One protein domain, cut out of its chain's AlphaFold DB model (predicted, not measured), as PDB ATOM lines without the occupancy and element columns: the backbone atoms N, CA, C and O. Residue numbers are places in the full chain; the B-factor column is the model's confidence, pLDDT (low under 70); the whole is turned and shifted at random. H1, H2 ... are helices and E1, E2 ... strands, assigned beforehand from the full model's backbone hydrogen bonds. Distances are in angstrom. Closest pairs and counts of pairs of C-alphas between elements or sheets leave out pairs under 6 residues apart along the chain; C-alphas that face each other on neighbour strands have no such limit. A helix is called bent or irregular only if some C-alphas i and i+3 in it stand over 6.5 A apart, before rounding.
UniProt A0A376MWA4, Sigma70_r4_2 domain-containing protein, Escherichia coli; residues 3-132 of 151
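AT A GLANCE: This is residues 3 to 132 of the 151 residues of the protein "Sigma70_r4_2 domain-containing protein" of Escherichia coli (UniProt A0A376MWA4). A small, strongly twisted parallel sheet has H1 over one face and H2 and H3 over the other; H4 packs on H2 and H3 on the side away from the sheet, and H5 and H6 pack on H4 to make a helical end. The loop from H2, residues 40 to 46, of which 40 and 41 belong to H2, sticks out. The printed part has 130 residues, with six named helices and four named strands in the order E1 H1 E2 H2 E3 H3 E4 H4 H5 H6; the sheet's order is E2 E1 E3 E4, and the class is mixed, helices and strands. It is compact, with a radius of gyration of the C-alphas of 14.9 A and spans of 45 by 33 by 26 A.

IN THESE COORDINATES: E1, residues 3 to 7, begins at C-alpha 3 (-37.353, 81.399, 46.838) and is 13.1 A long. H1 is residues 11 to 22, 15.5 A; E2 residues 26 to 30, 13.2 A; H2 residues 31 to 41, 15.7 A. E3 is residues 49 to 54, 16.2 A; H3 residues 56 to 65, 14.8 A, irregular, with C-alphas 57 and 60 7.5 A apart; E4 residues 71 to 75, 12.9 A. H4 is residues 90 to 101, 15.3 A; H5 residues 106 to 113, 10.4 A; H6 residues 117 to 130, 19.9 A, ending at C-alpha 130 (-27.012, 67.384, 62.221).

HOW THE PARTS SIT: N 6 and O 29 of E1 and E2, 2.9 A, N 5 and O 51 of E1 and E3, 2.8 A, and N 74 and O 52 of E4 and E3, 2.8 A, are within hydrogen-bond range. E1, H1, E2 and E3, H3, E4 are strand-helix-strand units, parallel neighbours with a helix between; E2, H2, E3 is a split one, with E1 between its strands; the three crossovers are right-handed. In three layers, helices on both faces, H1 is on one face at a height over the sheet of 9.2 A; H2, 9.6 A, and H3, 8.1 A, are on the opposite face. The hub, H4, touches H3 at a shallow tilt of 17 degrees, opposite ways, the closest C-alphas being Leu 65 and Arg 93, 5.6 A. With residues 91 to 96 alone H4 touches H6, about perpendicular at 87 degrees, Glu 92 and His 123 having the closest C-alphas, 4.6 A. Every O i to N i+4 pair is within hydrogen-bond range in H1, H4, H5 and H6, against 5 of 7 in H2 and 4 of 6 in H3.

THE WHOLE: The C-alphas farthest apart, Thr 23 and Lys 118, are 46.2 A apart. The printed part has no cut. The link from E4 to H4, residues 76 to 89, is long. Mean pLDDT of the printed part is 82.9; residues 22 to 25, 38 to 47 and 81 to 84 are under 70.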
ATOM      1  N   ASP A   3     -38.477  80.558  46.436       82.31
ATOM      2  CA  ASP A   3     -37.353  81.399  46.838       82.31
ATOM      3  C   ASP A   3     -36.066  80.864  46.229       82.31
ATOM      4  O   ASP A   3     -35.707  79.703  46.435       82.31
ATOM      5  N   ILE A   4     -35.379  81.724  45.483       82.81
ATOM      6  CA  ILE A   4     -34.106  81.402  44.851       82.81
ATOM      7  C   ILE A   4     -33.003  82.012  45.694       82.81
ATOM      8  O   ILE A   4     -33.032  83.203  45.996       82.81
ATOM      9  N   ILE A   5     -32.045  81.190  46.089       86.88
ATOM     10  CA  ILE A   5     -30.950  81.582  46.963       86.88
ATOM     11  C   ILE A   5     -29.655  81.460  46.189       86.88
ATOM     12  O   ILE A   5     -29.355  80.401  45.643       86.88
ATOM     13  N   LEU A   6     -28.887  82.541  46.173       86.38
ATOM     14  CA  LEU A   6     -27.598  82.595  45.507       86.38
ATOM     15  C   LEU A   6     -26.471  82.594  46.539       86.38
ATOM     16  O   LEU A   6     -26.449  83.403  47.469       86.38
ATOM     17  N   ALA A   7     -25.532  81.673  46.349       86.00
ATOM     18  CA  ALA A   7     -24.250  81.620  47.037       86.00
ATOM     19  C   ALA A   7     -23.143  81.579  45.979       86.00
ATOM     20  O   ALA A   7     -22.562  80.532  45.696       86.00
ATOM     21  N   THR A   8     -22.919  82.718  45.329       83.62
ATOM     22  CA  THR A   8     -21.943  82.860  44.248       83.62
ATOM     23  C   THR A   8     -21.186  84.170  44.387       83.62
ATOM     24  O   THR A   8     -21.731  85.154  44.888       83.62
ATOM     25  N   ARG A   9     -19.929  84.179  43.940       81.19
ATOM     26  CA  ARG A   9     -19.149  85.411  43.726       81.19
ATOM     27  C   ARG A   9     -19.120  85.844  42.262       81.19
ATOM     28  O   ARG A   9     -18.490  86.842  41.923       81.19
ATOM     29  N   ASP A  10     -19.766  85.086  41.386       84.69
ATOM     30  CA  ASP A  10     -19.742  85.309  39.950       84.69
ATOM     31  C   ASP A  10     -20.909  86.191  39.511       84.69
ATOM     32  O   ASP A  10     -22.066  85.771  39.448       84.69
ATOM     33  N   ILE A  11     -20.569  87.434  39.175       85.00
ATOM     34  CA  ILE A  11     -21.520  88.464  38.754       85.00
ATOM     35  C   ILE A  11     -22.226  88.075  37.448       85.00
ATOM     36  O   ILE A  11     -23.391  88.426  37.254       85.00
ATOM     37  N   TYR A  12     -21.559  87.358  36.539       84.50
ATOM     38  CA  TYR A  12     -22.171  86.942  35.277       84.50
ATOM     39  C   TYR A  12     -23.172  85.814  35.503       84.50
ATOM     40  O   TYR A  12     -24.281  85.864  34.970       84.50
ATOM     41  N   PHE A  13     -22.820  84.847  36.351       82.38
ATOM     42  CA  PHE A  13     -23.739  83.788  36.760       82.38
ATOM     43  C   PHE A  13     -24.964  84.351  37.491       82.38
ATOM     44  O   PHE A  13     -26.095  83.972  37.186       82.38
ATOM     45  N   GLU A  14     -24.764  85.315  38.394       84.19
ATOM     46  CA  GLU A  14     -25.863  86.019  39.058       84.19
ATOM     47  C   GLU A  14     -26.793  86.707  38.047       84.19
ATOM     48  O   GLU A  14     -28.010  86.514  38.101       84.19
ATOM     49  N   LYS A  15     -26.235  87.489  37.113       84.56
ATOM     50  CA  LYS A  15     -27.017  88.191  36.082       84.56
ATOM     51  C   LYS A  15     -27.835  87.221  35.234       84.56
ATOM     52  O   LYS A  15     -29.026  87.456  35.052       84.56
ATOM     53  N   ALA A  16     -27.231  86.119  34.790       83.38
ATOM     54  CA  ALA A  16     -27.921  85.098  34.007       83.38
ATOM     55  C   ALA A  16     -29.103  84.489  34.780       83.38
ATOM     56  O   ALA A  16     -30.203  84.368  34.246       83.38
ATOM     57  N   LEU A  17     -28.918  84.163  36.064       81.94
ATOM     58  CA  LEU A  17     -30.007  83.650  36.900       81.94
ATOM     59  C   LEU A  17     -31.108  84.692  37.116       81.94
ATOM     60  O   LEU A  17     -32.287  84.340  37.094       81.94
ATOM     61  N   ARG A  18     -30.756  85.972  37.292       82.44
ATOM     62  CA  ARG A  18     -31.741  87.061  37.384       82.44
ATOM     63  C   ARG A  18     -32.559  87.217  36.112       82.44
ATOM     64  O   ARG A  18     -33.751  87.471  36.214       82.44
ATOM     65  N   GLU A  19     -31.952  87.046  34.947       84.38
ATOM     66  CA  GLU A  19     -32.655  87.110  33.667       84.38
ATOM     67  C   GLU A  19     -33.605  85.918  33.488       84.38
ATOM     68  O   GLU A  19     -34.795  86.103  33.236       84.38
ATOM     69  N   ILE A  20     -33.112  84.697  33.722       81.81
ATOM     70  CA  ILE A  20     -33.902  83.464  33.601       81.81
ATOM     71  C   ILE A  20     -35.089  83.485  34.565       81.81
ATOM     72  O   ILE A  20     -36.223  83.221  34.171       81.81
ATOM     73  N   PHE A  21     -34.843  83.802  35.837       79.00
ATOM     74  CA  PHE A  21     -35.855  83.687  36.883       79.00
ATOM     75  C   PHE A  21     -36.633  84.970  37.158       79.00
ATOM     76  O   PHE A  21     -37.695  84.893  37.774       79.00
ATOM     77  N   GLY A  22     -36.163  86.127  36.687       67.69
ATOM     78  CA  GLY A  22     -36.884  87.398  36.783       67.69
ATOM     79  C   GLY A  22     -38.185  87.417  35.979       67.69
ATOM     80  O   GLY A  22     -39.069  88.216  36.269       67.69
ATOM     81  N   THR A  23     -38.333  86.507  35.014       67.31
ATOM     82  CA  THR A  23     -39.577  86.297  34.253       67.31
ATOM     83  C   THR A  23     -40.606  85.436  34.992       67.31
ATOM     84  O   THR A  23     -41.793  85.464  34.669       67.31
ATOM     85  N   VAL A  24     -40.178  84.684  36.007       64.62
ATOM     86  CA  VAL A  24     -41.025  83.803  36.818       64.62
ATOM     87  C   VAL A  24     -41.304  84.505  38.151       64.62
ATOM     88  O   VAL A  24     -40.464  85.266  38.618       64.62
ATOM     89  N   SER A  25     -42.445  84.259  38.810       66.00
ATOM     90  CA  SER A  25     -42.824  84.859  40.115       66.00
ATOM     91  C   SER A  25     -41.943  84.404  41.300       66.00
ATOM     92  O   SER A  25     -42.439  83.930  42.329       66.00
ATOM     93  N   SER A  26     -40.627  84.498  41.152       71.69
ATOM     94  CA  SER A  26     -39.598  84.051  42.076       71.69
ATOM     95  C   SER A  26     -38.964  85.241  42.794       71.69
ATOM     96  O   SER A  26     -38.895  86.353  42.270       71.69
ATOM     97  N   ARG A  27     -38.509  85.023  44.031       79.31
ATOM     98  CA  ARG A  27     -37.734  86.021  44.779       79.31
ATOM     99  C   ARG A  27     -36.294  85.556  44.870       79.31
ATOM    100  O   ARG A  27     -36.021  84.544  45.514       79.31
ATOM    101  N   ILE A  28     -35.393  86.307  44.249       81.44
ATOM    102  CA  ILE A  28     -33.953  86.063  44.327       81.44
ATOM    103  C   ILE A  28     -33.414  86.731  45.591       81.44
ATOM    104  O   ILE A  28     -33.644  87.919  45.816       81.44
ATOM    105  N   ARG A  29     -32.712  85.957  46.417       84.81
ATOM    106  CA  ARG A  29     -32.110  86.376  47.685       84.81
ATOM    107  C   ARG A  29     -30.679  85.880  47.777       84.81
ATOM    108  O   ARG A  29     -30.335  84.849  47.196       84.81
ATOM    109  N   TYR A  30     -29.881  86.545  48.594       85.75
ATOM    110  CA  TYR A  30     -28.590  86.009  49.000       85.75
ATOM    111  C   TYR A  30     -28.732  85.112  50.229       85.75
ATOM    112  O   TYR A  30     -29.747  85.122  50.934       85.75
ATOM    113  N   ILE A  31     -27.709  84.297  50.483       86.56
ATOM    114  CA  ILE A  31     -27.721  83.330  51.585       86.56
ATOM    115  C   ILE A  31     -27.941  83.985  52.959       86.56
ATOM    116  O   ILE A  31     -28.656  83.435  53.797       86.56
ATOM    117  N   GLU A  32     -27.394  85.184  53.165       84.94
ATOM    118  CA  GLU A  32     -27.534  85.955  54.406       84.94
ATOM    119  C   GLU A  32     -28.977  86.450  54.607       84.94
ATOM    120  O   GLU A  32     -29.556  86.283  55.689       84.94
ATOM    121  N   ASP A  33     -29.598  86.958  53.538       85.12
ATOM    122  CA  ASP A  33     -30.997  87.397  53.530       85.12
ATOM    123  C   ASP A  33     -31.945  86.231  53.805       85.12
ATOM    124  O   ASP A  33     -32.900  86.352  54.573       85.12
ATOM    125  N   ALA A  34     -31.678  85.070  53.204       82.75
ATOM    126  CA  ALA A  34     -32.511  83.889  53.374       82.75
ATOM    127  C   ALA A  34     -32.504  83.370  54.820       82.75
ATOM    128  O   ALA A  34     -33.560  83.025  55.363       82.75
ATOM    129  N   ILE A  35     -31.332  83.346  55.463       81.81
ATOM    130  CA  ILE A  35     -31.200  82.972  56.879       81.81
ATOM    131  C   ILE A  35     -31.939  83.985  57.764       81.81
ATOM    132  O   ILE A  35     -32.666  83.589  58.680       81.81
ATOM    133  N   SER A  36     -31.798  85.278  57.467       77.88
ATOM    134  CA  SER A  36     -32.433  86.363  58.220       77.88
ATOM    135  C   SER A  36     -33.958  86.342  58.109       77.88
ATOM    136  O   SER A  36     -34.659  86.421  59.121       77.88
ATOM    137  N   ASP A  37     -34.493  86.150  56.906       73.06
ATOM    138  CA  ASP A  37     -35.933  86.067  56.680       73.06
ATOM    139  C   ASP A  37     -36.565  84.849  57.348       73.06
ATOM    140  O   ASP A  37     -37.712  84.919  57.790       73.06
ATOM    141  N   ARG A  38     -35.835  83.737  57.492       66.75
ATOM    142  CA  ARG A  38     -36.360  82.566  58.199       66.75
ATOM    143  C   ARG A  38     -36.732  82.881  59.648       66.75
ATOM    144  O   ARG A  38     -37.753  82.386  60.126       66.75
ATOM    145  N   ARG A  39     -35.954  83.730  60.331       64.69
ATOM    146  CA  ARG A  39     -36.262  84.186  61.697       64.69
ATOM    147  C   ARG A  39     -37.648  84.828  61.775       64.69
ATOM    148  O   ARG A  39     -38.357  84.626  62.752       64.69
ATOM    149  N   ARG A  40     -38.049  85.570  60.737       61.44
ATOM    150  CA  ARG A  40     -39.341  86.270  60.686       61.44
ATOM    151  C   ARG A  40     -40.533  85.335  60.449       61.44
ATOM    152  O   ARG A  40     -41.661  85.719  60.723       61.44
ATOM    153  N   VAL A  41     -40.297  84.128  59.932       61.41
ATOM    154  CA  VAL A  41     -41.337  83.263  59.332       61.41
ATOM    155  C   VAL A  41     -41.738  82.094  60.228       61.41
ATOM    156  O   VAL A  41     -42.729  81.418  59.958       61.41
ATOM    157  N   GLN A  42     -41.042  81.876  61.344       58.31
ATOM    158  CA  GLN A  42     -41.437  80.877  62.346       58.31
ATOM    159  C   GLN A  42     -42.806  81.162  63.015       58.31
ATOM    160  O   GLN A  42     -43.235  80.381  63.857       58.31
ATOM    161  N   SER A  43     -43.517  82.222  62.614       50.19
ATOM    162  CA  SER A  43     -44.820  82.655  63.129       50.19
ATOM    163  C   SER A  43     -46.063  82.094  62.415       50.19
ATOM    164  O   SER A  43     -47.166  82.354  62.883       50.19
ATOM    165  N   GLY A  44     -45.963  81.298  61.340       48.50
ATOM    166  CA  GLY A  44     -47.172  80.663  60.790       48.50
ATOM    167  C   GLY A  44     -47.067  80.107  59.373       48.50
ATOM    168  O   GLY A  44     -46.974  80.851  58.404       48.50
ATOM    169  N   ARG A  45     -47.112  78.771  59.285       47.81
ATOM    170  CA  ARG A  45     -47.455  77.898  58.140       47.81
ATOM    171  C   ARG A  45     -47.451  78.540  56.736       47.81
ATOM    172  O   ARG A  45     -48.493  78.837  56.166       47.81
ATOM    173  N   SER A  46     -46.277  78.565  56.106       53.97
ATOM    174  CA  SER A  46     -46.160  78.436  54.647       53.97
ATOM    175  C   SER A  46     -45.013  77.472  54.348       53.97
ATOM    176  O   SER A  46     -43.922  77.637  54.900       53.97
ATOM    177  N   PHE A  47     -45.242  76.467  53.504       57.44
ATOM    178  CA  PHE A  47     -44.175  75.592  53.025       57.44
ATOM    179  C   PHE A  47     -43.320  76.391  52.032       57.44
ATOM    180  O   PHE A  47     -43.778  76.723  50.936       57.44
ATOM    181  N   ARG A  48     -42.104  76.776  52.437       71.00
ATOM    182  CA  ARG A  48     -41.131  77.410  51.539       71.00
ATOM    183  C   ARG A  48     -40.244  76.337  50.945       71.00
ATOM    184  O   ARG A  48     -39.592  75.606  51.685       71.00
ATOM    185  N   TYR A  49     -40.239  76.272  49.621       77.50
ATOM    186  CA  TYR A  49     -39.284  75.474  48.878       77.50
ATOM    187  C   TYR A  49     -38.180  76.396  48.368       77.50
ATOM    188  O   TYR A  49     -38.472  77.400  47.709       77.50
ATOM    189  N   TYR A  50     -36.931  76.062  48.681       81.69
ATOM    190  CA  TYR A  50     -35.768  76.840  48.261       81.69
ATOM    191  C   TYR A  50     -35.100  76.205  47.042       81.69
ATOM    192  O   TYR A  50     -34.806  75.012  47.050       81.69
ATOM    193  N   PHE A  51     -34.806  76.997  46.018       86.56
ATOM    194  CA  PHE A  51     -33.851  76.617  44.978       86.56
ATOM    195  C   PHE A  51     -32.550  77.350  45.246       86.56
ATOM    196  O   PHE A  51     -32.516  78.575  45.224       86.56
ATOM    197  N   VAL A  52     -31.488  76.613  45.538       88.50
ATOM    198  CA  VAL A  52     -30.203  77.191  45.912       88.50
ATOM    199  C   VAL A  52     -29.206  76.956  44.792       88.50
ATOM    200  O   VAL A  52     -28.912  75.807  44.469       88.50
ATOM    201  N   PHE A  53     -28.679  78.036  44.227       88.81
ATOM    202  CA  PHE A  53     -27.575  78.002  43.278       88.81
ATOM    203  C   PHE A  53     -26.291  78.419  43.977       88.81
ATOM    204  O   PHE A  53     -26.265  79.416  44.707       88.81
ATOM    205  N   CYS A  54     -25.219  77.666  43.758       87.81
ATOM    206  CA  CYS A  54     -23.942  77.955  44.391       87.81
ATOM    207  C   CYS A  54     -22.739  77.661  43.498       87.81
ATOM    208  O   CYS A  54     -22.800  76.802  42.619       87.81
ATOM    209  N   ASP A  55     -21.632  78.366  43.734       87.19
ATOM    210  CA  ASP A  55     -20.352  77.951  43.154       87.19
ATOM    211  C   ASP A  55     -19.914  76.615  43.769       87.19
ATOM    212  O   ASP A  55     -20.263  76.291  44.909       87.19
ATOM    213  N   ASP A  56     -19.105  75.847  43.036       83.38
ATOM    214  CA  ASP A  56     -18.660  74.526  43.487       83.38
ATOM    215  C   ASP A  56     -17.930  74.587  44.844       83.38
ATOM    216  O   ASP A  56     -18.091  73.678  45.660       83.38
ATOM    217  N   GLU A  57     -17.226  75.688  45.136       83.81
ATOM    218  CA  GLU A  57     -16.564  75.943  46.427       83.81
ATOM    219  C   GLU A  57     -17.533  76.136  47.610       83.81
ATOM    220  O   GLU A  57     -17.184  75.853  48.754       83.81
ATOM    221  N   TYR A  58     -18.777  76.561  47.374       85.31
ATOM    222  CA  TYR A  58     -19.767  76.733  48.446       85.31
ATOM    223  C   TYR A  58     -20.647  75.503  48.645       85.31
ATOM    224  O   TYR A  58     -21.431  75.477  49.593       85.31
ATOM    225  N   THR A  59     -20.501  74.477  47.802       85.50
ATOM    226  CA  THR A  59     -21.304  73.244  47.814       85.50
ATOM    227  C   THR A  59     -21.496  72.688  49.224       85.50
ATOM    228  O   THR A  59     -22.625  72.517  49.685       85.50
ATOM    229  N   ASP A  60     -20.404  72.426  49.941       84.88
ATOM    230  CA  ASP A  60     -20.476  71.800  51.263       84.88
ATOM    231  C   ASP A  60     -21.132  72.721  52.297       84.88
ATOM    232  O   ASP A  60     -21.967  72.281  53.089       84.88
ATOM    233  N   ILE A  61     -20.817  74.018  52.246       88.38
ATOM    234  CA  ILE A  61     -21.364  75.029  53.159       88.38
ATOM    235  C   ILE A  61     -22.872  75.156  52.956       88.38
ATOM    236  O   ILE A  61     -23.633  75.117  53.920       88.38
ATOM    237  N   VAL A  62     -23.315  75.258  51.704       88.88
ATOM    238  CA  VAL A  62     -24.728  75.364  51.336       88.88
ATOM    239  C   VAL A  62     -25.487  74.108  51.755       88.88
ATOM    240  O   VAL A  62     -26.560  74.208  52.348       88.88
ATOM    241  N   ARG A  63     -24.916  72.917  51.559       87.44
ATOM    242  CA  ARG A  63     -25.534  71.670  52.030       87.44
ATOM    243  C   ARG A  63     -25.725  71.648  53.543       87.44
ATOM    244  O   ARG A  63     -26.783  71.229  54.012       87.44
ATOM    245  N   ILE A  64     -24.739  72.116  54.310       88.50
ATOM    246  CA  ILE A  64     -24.865  72.226  55.769       88.50
ATOM    247  C   ILE A  64     -25.948  73.245  56.115       88.50
ATOM    248  O   ILE A  64     -26.876  72.926  56.857       88.50
ATOM    249  N   LEU A  65     -25.867  74.450  55.546       89.12
ATOM    250  CA  LEU A  65     -26.789  75.536  55.846       89.12
ATOM    251  C   LEU A  65     -28.233  75.159  55.546       89.12
ATOM    252  O   LEU A  65     -29.087  75.537  56.329       89.12
ATOM    253  N   PHE A  66     -28.518  74.391  54.495       87.38
ATOM    254  CA  PHE A  66     -29.877  73.977  54.118       87.38
ATOM    255  C   PHE A  66     -30.256  72.566  54.575       87.38
ATOM    256  O   PHE A  66     -31.301  72.049  54.186       87.38
ATOM    257  N   THR A  67     -29.468  71.952  55.459       86.31
ATOM    258  CA  THR A  67     -29.810  70.654  56.049       86.31
ATOM    259  C   THR A  67     -31.189  70.701  56.717       86.31
ATOM    260  O   THR A  67     -31.482  71.585  57.532       86.31
ATOM    261  N   GLY A  68     -32.027  69.725  56.353       81.25
ATOM    262  CA  GLY A  68     -33.396  69.577  56.845       81.25
ATOM    263  C   GLY A  68     -34.420  70.508  56.182       81.25
ATOM    264  O   GLY A  68     -35.595  70.434  56.530       81.25
ATOM    265  N   GLU A  69     -34.016  71.368  55.239       82.81
ATOM    266  CA  GLU A  69     -34.948  72.202  54.473       82.81
ATOM    267  C   GLU A  69     -35.504  71.474  53.250       82.81
ATOM    268  O   GLU A  69     -34.805  70.709  52.584       82.81
ATOM    269  N   ALA A  70     -36.740  71.812  52.886       81.25
ATOM    270  CA  ALA A  70     -37.272  71.498  51.569       81.25
ATOM    271  C   ALA A  70     -36.557  72.366  50.521       81.25
ATOM    272  O   ALA A  70     -36.878  73.545  50.346       81.25
ATOM    273  N   CYS A  71     -35.546  71.803  49.863       84.75
ATOM    274  CA  CYS A  71     -34.752  72.529  48.885       84.75
ATOM    275  C   CYS A  71     -34.249  71.654  47.732       84.75
ATOM    276  O   CYS A  71     -34.071  70.443  47.879       84.75
ATOM    277  N   CYS A  72     -34.002  72.301  46.596       86.75
ATOM    278  CA  CYS A  72     -33.149  71.808  45.522       86.75
ATOM    279  C   CYS A  72     -31.855  72.619  45.567       86.75
ATOM    280  O   CYS A  72     -31.916  73.848  45.555       86.75
ATOM    281  N   ILE A  73     -30.704  71.957  45.633       87.00
ATOM    282  CA  ILE A  73     -29.403  72.628  45.627       87.00
ATOM    283  C   ILE A  73     -28.682  72.210  44.353       87.00
ATOM    284  O   ILE A  73     -28.442  71.022  44.146       87.00
ATOM    285  N   LEU A  74     -28.329  73.192  43.534       86.69
ATOM    286  CA  LEU A  74     -27.551  73.024  42.318       86.69
ATOM    287  C   LEU A  74     -26.244  73.797  42.470       86.69
ATOM    288  O   LEU A  74     -26.240  74.985  42.801       86.69
ATOM    289  N   ASN A  75     -25.124  73.122  42.246       85.06
ATOM    290  CA  ASN A  75     -23.859  73.821  42.053       85.06
ATOM    291  C   ASN A  75     -23.703  74.250  40.582       85.06
ATOM    292  O   ASN A  75     -24.514  73.877  39.730       85.06
ATOM    293  N   LYS A  76     -22.665  75.026  40.264       81.75
ATOM    294  CA  LYS A  76     -22.357  75.430  38.879       81.75
ATOM    295  C   LYS A  76     -22.178  74.243  37.935       81.75
ATOM    296  O   LYS A  76     -22.556  74.331  36.772       81.75
ATOM    297  N   SER A  77     -21.678  73.126  38.453       79.94
ATOM    298  CA  SER A  77     -21.583  71.856  37.727       79.94
ATOM    299  C   SER A  77     -22.931  71.119  37.545       79.94
ATOM    300  O   SER A  77     -22.945  69.981  37.085       79.94
ATOM    301  N   MET A  78     -24.068  71.735  37.898       73.94
ATOM    302  CA  MET A  78     -25.434  71.189  37.795       73.94
ATOM    303  C   MET A  78     -25.667  69.876  38.561       73.94
ATOM    304  O   MET A  78     -26.601  69.123  38.273       73.94
ATOM    305  N   LEU A  79     -24.855  69.597  39.580       70.38
ATOM    306  CA  LEU A  79     -25.066  68.459  40.464       70.38
ATOM    307  C   LEU A  79     -26.177  68.784  41.458       70.38
ATOM    308  O   LEU A  79     -26.105  69.776  42.182       70.38
ATOM    309  N   ASN A  80     -27.190  67.915  41.523       73.19
ATOM    310  CA  ASN A  80     -28.219  67.997  42.552       73.19
ATOM    311  C   ASN A  80     -27.674  67.458  43.878       73.19
ATOM    312  O   ASN A  80     -27.376  66.268  44.028       73.19
ATOM    313  N   LEU A  81     -27.556  68.350  44.851       69.25
ATOM    314  CA  LEU A  81     -26.958  68.069  46.140       69.25
ATOM    315  C   LEU A  81     -28.059  67.840  47.173       69.25
ATOM    316  O   LEU A  81     -28.772  68.755  47.576       69.25
ATOM    317  N   ARG A  82     -28.170  66.606  47.673       67.62
ATOM    318  CA  ARG A  82     -29.074  66.325  48.795       67.62
ATOM    319  C   ARG A  82     -28.505  66.910  50.091       67.62
ATOM    320  O   ARG A  82     -27.400  66.544  50.518       67.62
ATOM    321  N   ALA A  83     -29.288  67.776  50.729       67.38
ATOM    322  CA  ALA A  83     -29.099  68.218  52.106       67.38
ATOM    323  C   ALA A  83     -29.970  67.353  53.031       67.38
ATOM    324  O   ALA A  83     -31.128  67.661  53.304       67.38
ATOM    325  N   ALA A  84     -29.426  66.216  53.465       66.81
ATOM    326  CA  ALA A  84     -30.099  65.300  54.382       66.81
ATOM    327  C   ALA A  84     -29.633  65.548  55.821       66.81
ATOM    328  O   ALA A  84     -28.449  65.789  56.045       66.81
ATOM    329  N   GLY A  85     -30.547  65.464  56.789       78.31
ATOM    330  CA  GLY A  85     -30.217  65.596  58.207       78.31
ATOM    331  C   GLY A  85     -31.256  66.372  59.010       78.31
ATOM    332  O   GLY A  85     -32.340  66.691  58.522       78.31
ATOM    333  N   GLY A  86     -30.921  66.652  60.269       81.50
ATOM    334  CA  GLY A  86     -31.804  67.375  61.187       81.50
ATOM    335  C   GLY A  86     -31.797  68.878  60.919       81.50
ATOM    336  O   GLY A  86     -30.740  69.455  60.686       81.50
ATOM    337  N   VAL A  87     -32.960  69.529  61.009       85.69
ATOM    338  CA  VAL A  87     -33.077  70.985  60.815       85.69
ATOM    339  C   VAL A  87     -32.129  71.730  61.760       85.69
ATOM    340  O   VAL A  87     -32.152  71.512  62.976       85.69
ATOM    341  N   LEU A  88     -31.297  72.609  61.197       88.00
ATOM    342  CA  LEU A  88     -30.434  73.514  61.962       88.00
ATOM    343  C   LEU A  88     -31.244  74.682  62.528       88.00
ATOM    344  O   LEU A  88     -32.048  75.296  61.822       88.00
ATOM    345  N   THR A  89     -30.946  75.039  63.771       89.38
ATOM    346  CA  THR A  89     -31.399  76.284  64.403       89.38
ATOM    347  C   THR A  89     -30.783  77.512  63.723       89.38
ATOM    348  O   THR A  89     -29.801  77.415  62.983       89.38
ATOM    349  N   LEU A  90     -31.348  78.694  63.988       87.75
ATOM    350  CA  LEU A  90     -30.818  79.954  63.461       87.75
ATOM    351  C   LEU A  90     -29.363  80.186  63.888       87.75
ATOM    352  O   LEU A  90     -28.525  80.513  63.054       87.75
ATOM    353  N   GLU A  91     -29.060  79.965  65.164       90.94
ATOM    354  CA  GLU A  91     -27.719  80.174  65.720       90.94
ATOM    355  C   GLU A  91     -26.707  79.156  65.175       90.94
ATOM    356  O   GLU A  91     -25.575  79.507  64.861       90.94
ATOM    357  N   GLU A  92     -27.129  77.910  64.939       92.69
ATOM    358  CA  GLU A  92     -26.309  76.916  64.230       92.69
ATOM    359  C   GLU A  92     -25.987  77.357  62.791       92.69
ATOM    360  O   GLU A  92     -24.841  77.238  62.360       92.69
ATOM    361  N   ARG A  93     -26.961  77.913  62.057       91.19
ATOM    362  CA  ARG A  93     -26.737  78.433  60.694       91.19
ATOM    363  C   ARG A  93     -25.818  79.644  60.685       91.19
ATOM    364  O   ARG A  93     -24.928  79.707  59.847       91.19
ATOM    365  N   ARG A  94     -26.012  80.583  61.611       91.00
ATOM    366  CA  ARG A  94     -25.167  81.777  61.748       91.00
ATOM    367  C   ARG A  94     -23.728  81.413  62.061       91.00
ATOM    368  O   ARG A  94     -22.828  81.915  61.398       91.00
ATOM    369  N   ALA A  95     -23.518  80.484  62.989       92.31
ATOM    370  CA  ALA A  95     -22.181  80.009  63.309       92.31
ATOM    371  C   ALA A  95     -21.497  79.390  62.075       92.31
ATOM    372  O   ALA A  95     -20.356  79.732  61.775       92.31
ATOM    373  N   VAL A  96     -22.199  78.540  61.310       91.81
ATOM    374  CA  VAL A  96     -21.674  77.947  60.062       91.81
ATOM    375  C   VAL A  96     -21.384  79.014  59.003       91.81
ATOM    376  O   VAL A  96     -20.319  78.981  58.391       91.81
ATOM    377  N   LEU A  97     -22.308  79.955  58.791       91.31
ATOM    378  CA  LEU A  97     -22.155  81.051  57.836       91.31
ATOM    379  C   LEU A  97     -20.925  81.895  58.187       91.31
ATOM    380  O   LEU A  97     -20.034  82.066  57.357       91.31
ATOM    381  N   ASN A  98     -20.824  82.358  59.429       91.00
ATOM    382  CA  ASN A  98     -19.701  83.179  59.848       91.00
ATOM    383  C   ASN A  98     -18.375  82.419  59.743       91.00
ATOM    384  O   ASN A  98     -17.405  82.945  59.198       91.00
ATOM    385  N   ARG A  99     -18.339  81.158  60.192       91.56
ATOM    386  CA  ARG A  99     -17.104  80.374  60.198       91.56
ATOM    387  C   ARG A  99     -16.624  79.998  58.799       91.56
ATOM    388  O   ARG A  99     -15.431  80.086  58.530       91.56
ATOM    389  N   TYR A 100     -17.521  79.536  57.930       86.62
ATOM    390  CA  TYR A 100     -17.127  78.895  56.671       86.62
ATOM    391  C   TYR A 100     -17.388  79.753  55.435       86.62
ATOM    392  O   TYR A 100     -16.627  79.660  54.476       86.62
ATOM    393  N   TYR A 101     -18.417  80.605  55.447       85.69
ATOM    394  CA  TYR A 101     -18.695  81.516  54.333       85.69
ATOM    395  C   TYR A 101     -17.936  82.840  54.490       85.69
ATOM    396  O   TYR A 101     -17.193  83.234  53.591       85.69
ATOM    397  N   ARG A 102     -18.049  83.484  55.661       86.81
ATOM    398  CA  ARG A 102     -17.362  84.757  55.967       86.81
ATOM    399  C   ARG A 102     -15.929  84.583  56.473       86.81
ATOM    400  O   ARG A 102     -15.186  85.553  56.504       86.81
ATOM    401  N   ARG A 103     -15.532  83.347  56.795       87.25
ATOM    402  CA  ARG A 103     -14.176  82.959  57.231       87.25
ATOM    403  C   ARG A 103     -13.718  83.593  58.544       87.25
ATOM    404  O   ARG A 103     -12.521  83.711  58.774       87.25
ATOM    405  N   LEU A 104     -14.658  83.926  59.419       91.06
ATOM    406  CA  LEU A 104     -14.344  84.451  60.740       91.06
ATOM    407  C   LEU A 104     -13.754  83.349  61.637       91.06
ATOM    408  O   LEU A 104     -14.133  82.170  61.572       91.06
ATOM    409  N   SER A 105     -12.799  83.730  62.471       92.00
ATOM    410  CA  SER A 105     -12.317  82.964  63.615       92.00
ATOM    411  C   SER A 105     -13.396  82.875  64.699       92.00
ATOM    412  O   SER A 105     -14.390  83.596  64.677       92.00
ATOM    413  N   ILE A 106     -13.224  81.974  65.669       92.38
ATOM    414  CA  ILE A 106     -14.182  81.864  66.781       92.38
ATOM    415  C   ILE A 106     -14.224  83.163  67.593       92.38
ATOM    416  O   ILE A 106     -15.316  83.602  67.934       92.38
ATOM    417  N   ALA A 107     -13.071  83.802  67.808       92.75
ATOM    418  CA  ALA A 107     -12.973  85.075  68.513       92.75
ATOM    419  C   ALA A 107     -13.750  86.193  67.797       92.75
ATOM    420  O   ALA A 107     -14.566  86.861  68.426       92.75
ATOM    421  N   GLU A 108     -13.588  86.334  66.476       95.62
ATOM    422  CA  GLU A 108     -14.333  87.328  65.682       95.62
ATOM    423  C   GLU A 108     -15.846  87.058  65.694       95.62
ATOM    424  O   GLU A 108     -16.652  87.982  65.758       95.62
ATOM    425  N   ILE A 109     -16.261  85.785  65.675       92.94
ATOM    426  CA  ILE A 109     -17.683  85.425  65.801       92.94
ATOM    427  C   ILE A 109     -18.210  85.807  67.182       92.94
ATOM    428  O   ILE A 109     -19.328  86.305  67.303       92.94
ATOM    429  N   THR A 110     -17.429  85.548  68.224       93.88
ATOM    430  CA  THR A 110     -17.770  85.898  69.600       93.88
ATOM    431  C   THR A 110     -17.915  87.403  69.775       93.88
ATOM    432  O   THR A 110     -18.901  87.839  70.367       93.88
ATOM    433  N   GLU A 111     -17.013  88.191  69.195       94.06
ATOM    434  CA  GLU A 111     -17.096  89.651  69.182       94.06
ATOM    435  C   GLU A 111     -18.351  90.144  68.448       94.06
ATOM    436  O   GLU A 111     -19.119  90.936  68.990       94.06
ATOM    437  N   GLU A 112     -18.627  89.613  67.254       90.56
ATOM    438  CA  GLU A 112     -19.765  90.050  66.442       90.56
ATOM    439  C   GLU A 112     -21.124  89.666  67.052       90.56
ATOM    440  O   GLU A 112     -22.115  90.387  66.916       90.56
ATOM    441  N   THR A 113     -21.197  88.507  67.706       88.50
ATOM    442  CA  THR A 113     -22.462  87.955  68.219       88.50
ATOM    443  C   THR A 113     -22.688  88.213  69.706       88.50
ATOM    444  O   THR A 113     -23.802  88.000  70.192       88.50
ATOM    445  N   GLY A 114     -21.652  88.619  70.445       92.12
ATOM    446  CA  GLY A 114     -21.659  88.708  71.908       92.12
ATOM    447  C   GLY A 114     -21.749  87.349  72.623       92.12
ATOM    448  O   GLY A 114     -21.970  87.302  73.833       92.12
ATOM    449  N   GLN A 115     -21.622  86.228  71.902       91.88
ATOM    450  CA  GLN A 115     -21.674  84.876  72.466       91.88
ATOM    451  C   GLN A 115     -20.279  84.395  72.853       91.88
ATOM    452  O   GLN A 115     -19.352  84.522  72.070       91.88
ATOM    453  N   ASN A 116     -20.123  83.731  74.000       95.00
ATOM    454  CA  ASN A 116     -18.827  83.139  74.359       95.00
ATOM    455  C   ASN A 116     -18.395  81.997  73.411       95.00
ATOM    456  O   ASN A 116     -19.231  81.286  72.844       95.00
ATOM    457  N   ASP A 117     -17.084  81.756  73.330       93.56
ATOM    458  CA  ASP A 117     -16.462  80.743  72.466       93.56
ATOM    459  C   ASP A 117     -17.101  79.361  72.608       93.56
ATOM    460  O   ASP A 117     -17.387  78.683  71.622       93.56
ATOM    461  N   LYS A 118     -17.369  78.924  73.848       95.81
ATOM    462  CA  LYS A 118     -17.960  77.604  74.129       95.81
ATOM    463  C   LYS A 118     -19.339  77.461  73.484       95.81
ATOM    464  O   LYS A 118     -19.678  76.386  72.980       95.81
ATOM    465  N   THR A 119     -20.124  78.532  73.491       95.88
ATOM    466  CA  THR A 119     -21.438  78.596  72.846       95.88
ATOM    467  C   THR A 119     -21.290  78.502  71.332       95.88
ATOM    468  O   THR A 119     -21.906  77.621  70.726       95.88
ATOM    469  N   VAL A 120     -20.402  79.308  70.740       94.00
ATOM    470  CA  VAL A 120     -20.120  79.304  69.294       94.00
ATOM    471  C   VAL A 120     -19.649  77.922  68.826       94.00
ATOM    472  O   VAL A 120     -20.220  77.341  67.897       94.00
ATOM    473  N   TYR A 121     -18.679  77.324  69.524       93.00
ATOM    474  CA  TYR A 121     -18.223  75.954  69.270       93.00
ATOM    475  C   TYR A 121     -19.355  74.933  69.391       93.00
ATOM    476  O   TYR A 121     -19.450  74.007  68.581       93.00
ATOM    477  N   GLY A 122     -20.223  75.089  70.392       95.12
ATOM    478  CA  GLY A 122     -21.397  74.246  70.577       95.12
ATOM    479  C   GLY A 122     -22.344  74.300  69.378       95.12
ATOM    480  O   GLY A 122     -22.794  73.249  68.912       95.12
ATOM    481  N   HIS A 123     -22.617  75.496  68.852       95.00
ATOM    482  CA  HIS A 123     -23.436  75.685  67.653       95.00
ATOM    483  C   HIS A 123     -22.800  75.035  66.423       95.00
ATOM    484  O   HIS A 123     -23.453  74.223  65.770       95.00
ATOM    485  N   LEU A 124     -21.515  75.290  66.158       92.75
ATOM    486  CA  LEU A 124     -20.793  74.666  65.043       92.75
ATOM    487  C   LEU A 124     -20.819  73.140  65.123       92.75
ATOM    488  O   LEU A 124     -21.155  72.460  64.153       92.75
ATOM    489  N   ARG A 125     -20.510  72.585  66.297       91.69
ATOM    490  CA  ARG A 125     -20.484  71.137  66.508       91.69
ATOM    491  C   ARG A 125     -21.844  70.505  66.228       91.69
ATOM    492  O   ARG A 125     -21.900  69.493  65.531       91.69
ATOM    493  N   ARG A 126     -22.927  71.078  66.761       93.38
ATOM    494  CA  ARG A 126     -24.282  70.554  66.539       93.38
ATOM    495  C   ARG A 126     -24.703  70.680  65.079       93.38
ATOM    496  O   ARG A 126     -25.269  69.730  64.549       93.38
ATOM    497  N   ALA A 127     -24.380  71.790  64.416       91.44
ATOM    498  CA  ALA A 127     -24.677  71.987  63.000       91.44
ATOM    499  C   ALA A 127     -24.040  70.896  62.124       91.44
ATOM    500  O   ALA A 127     -24.726  70.258  61.329       91.44
ATOM    501  N   LEU A 128     -22.747  70.630  62.333       88.88
ATOM    502  CA  LEU A 128     -21.995  69.595  61.618       88.88
ATOM    503  C   LEU A 128     -22.503  68.178  61.917       88.88
ATOM    504  O   LEU A 128     -22.615  67.341  61.023       88.88
ATOM    505  N   GLN A 129     -22.858  67.902  63.175       88.19
ATOM    506  CA  GLN A 129     -23.467  66.624  63.549       88.19
ATOM    507  C   GLN A 129     -24.817  66.415  62.853       88.19
ATOM    508  O   GLN A 129     -25.057  65.339  62.308       88.19
ATOM    509  N   ARG A 130     -25.680  67.439  62.840       88.38
ATOM    510  CA  ARG A 130     -27.012  67.384  62.221       88.38
ATOM    511  C   ARG A 130     -26.955  67.209  60.705       88.38
ATOM    512  O   ARG A 130     -27.816  66.521  60.169       88.38
ATOM    513  N   SER A 131     -25.961  67.795  60.040       84.69
ATOM    514  CA  SER A 131     -25.758  67.693  58.586       84.69
ATOM    515  C   SER A 131     -25.017  66.430  58.144       84.69
ATOM    516  O   SER A 131     -24.831  66.203  56.950       84.69
ATOM    517  N   GLY A 132     -24.551  65.605  59.088       80.25
ATOM    518  CA  GLY A 132     -23.758  64.414  58.788       80.25
ATOM    519  C   GLY A 132     -22.323  64.711  58.329       80.25
ATOM    520  O   GLY A 132     -21.584  63.777  58.010       80.25
TER     521      GLY A 132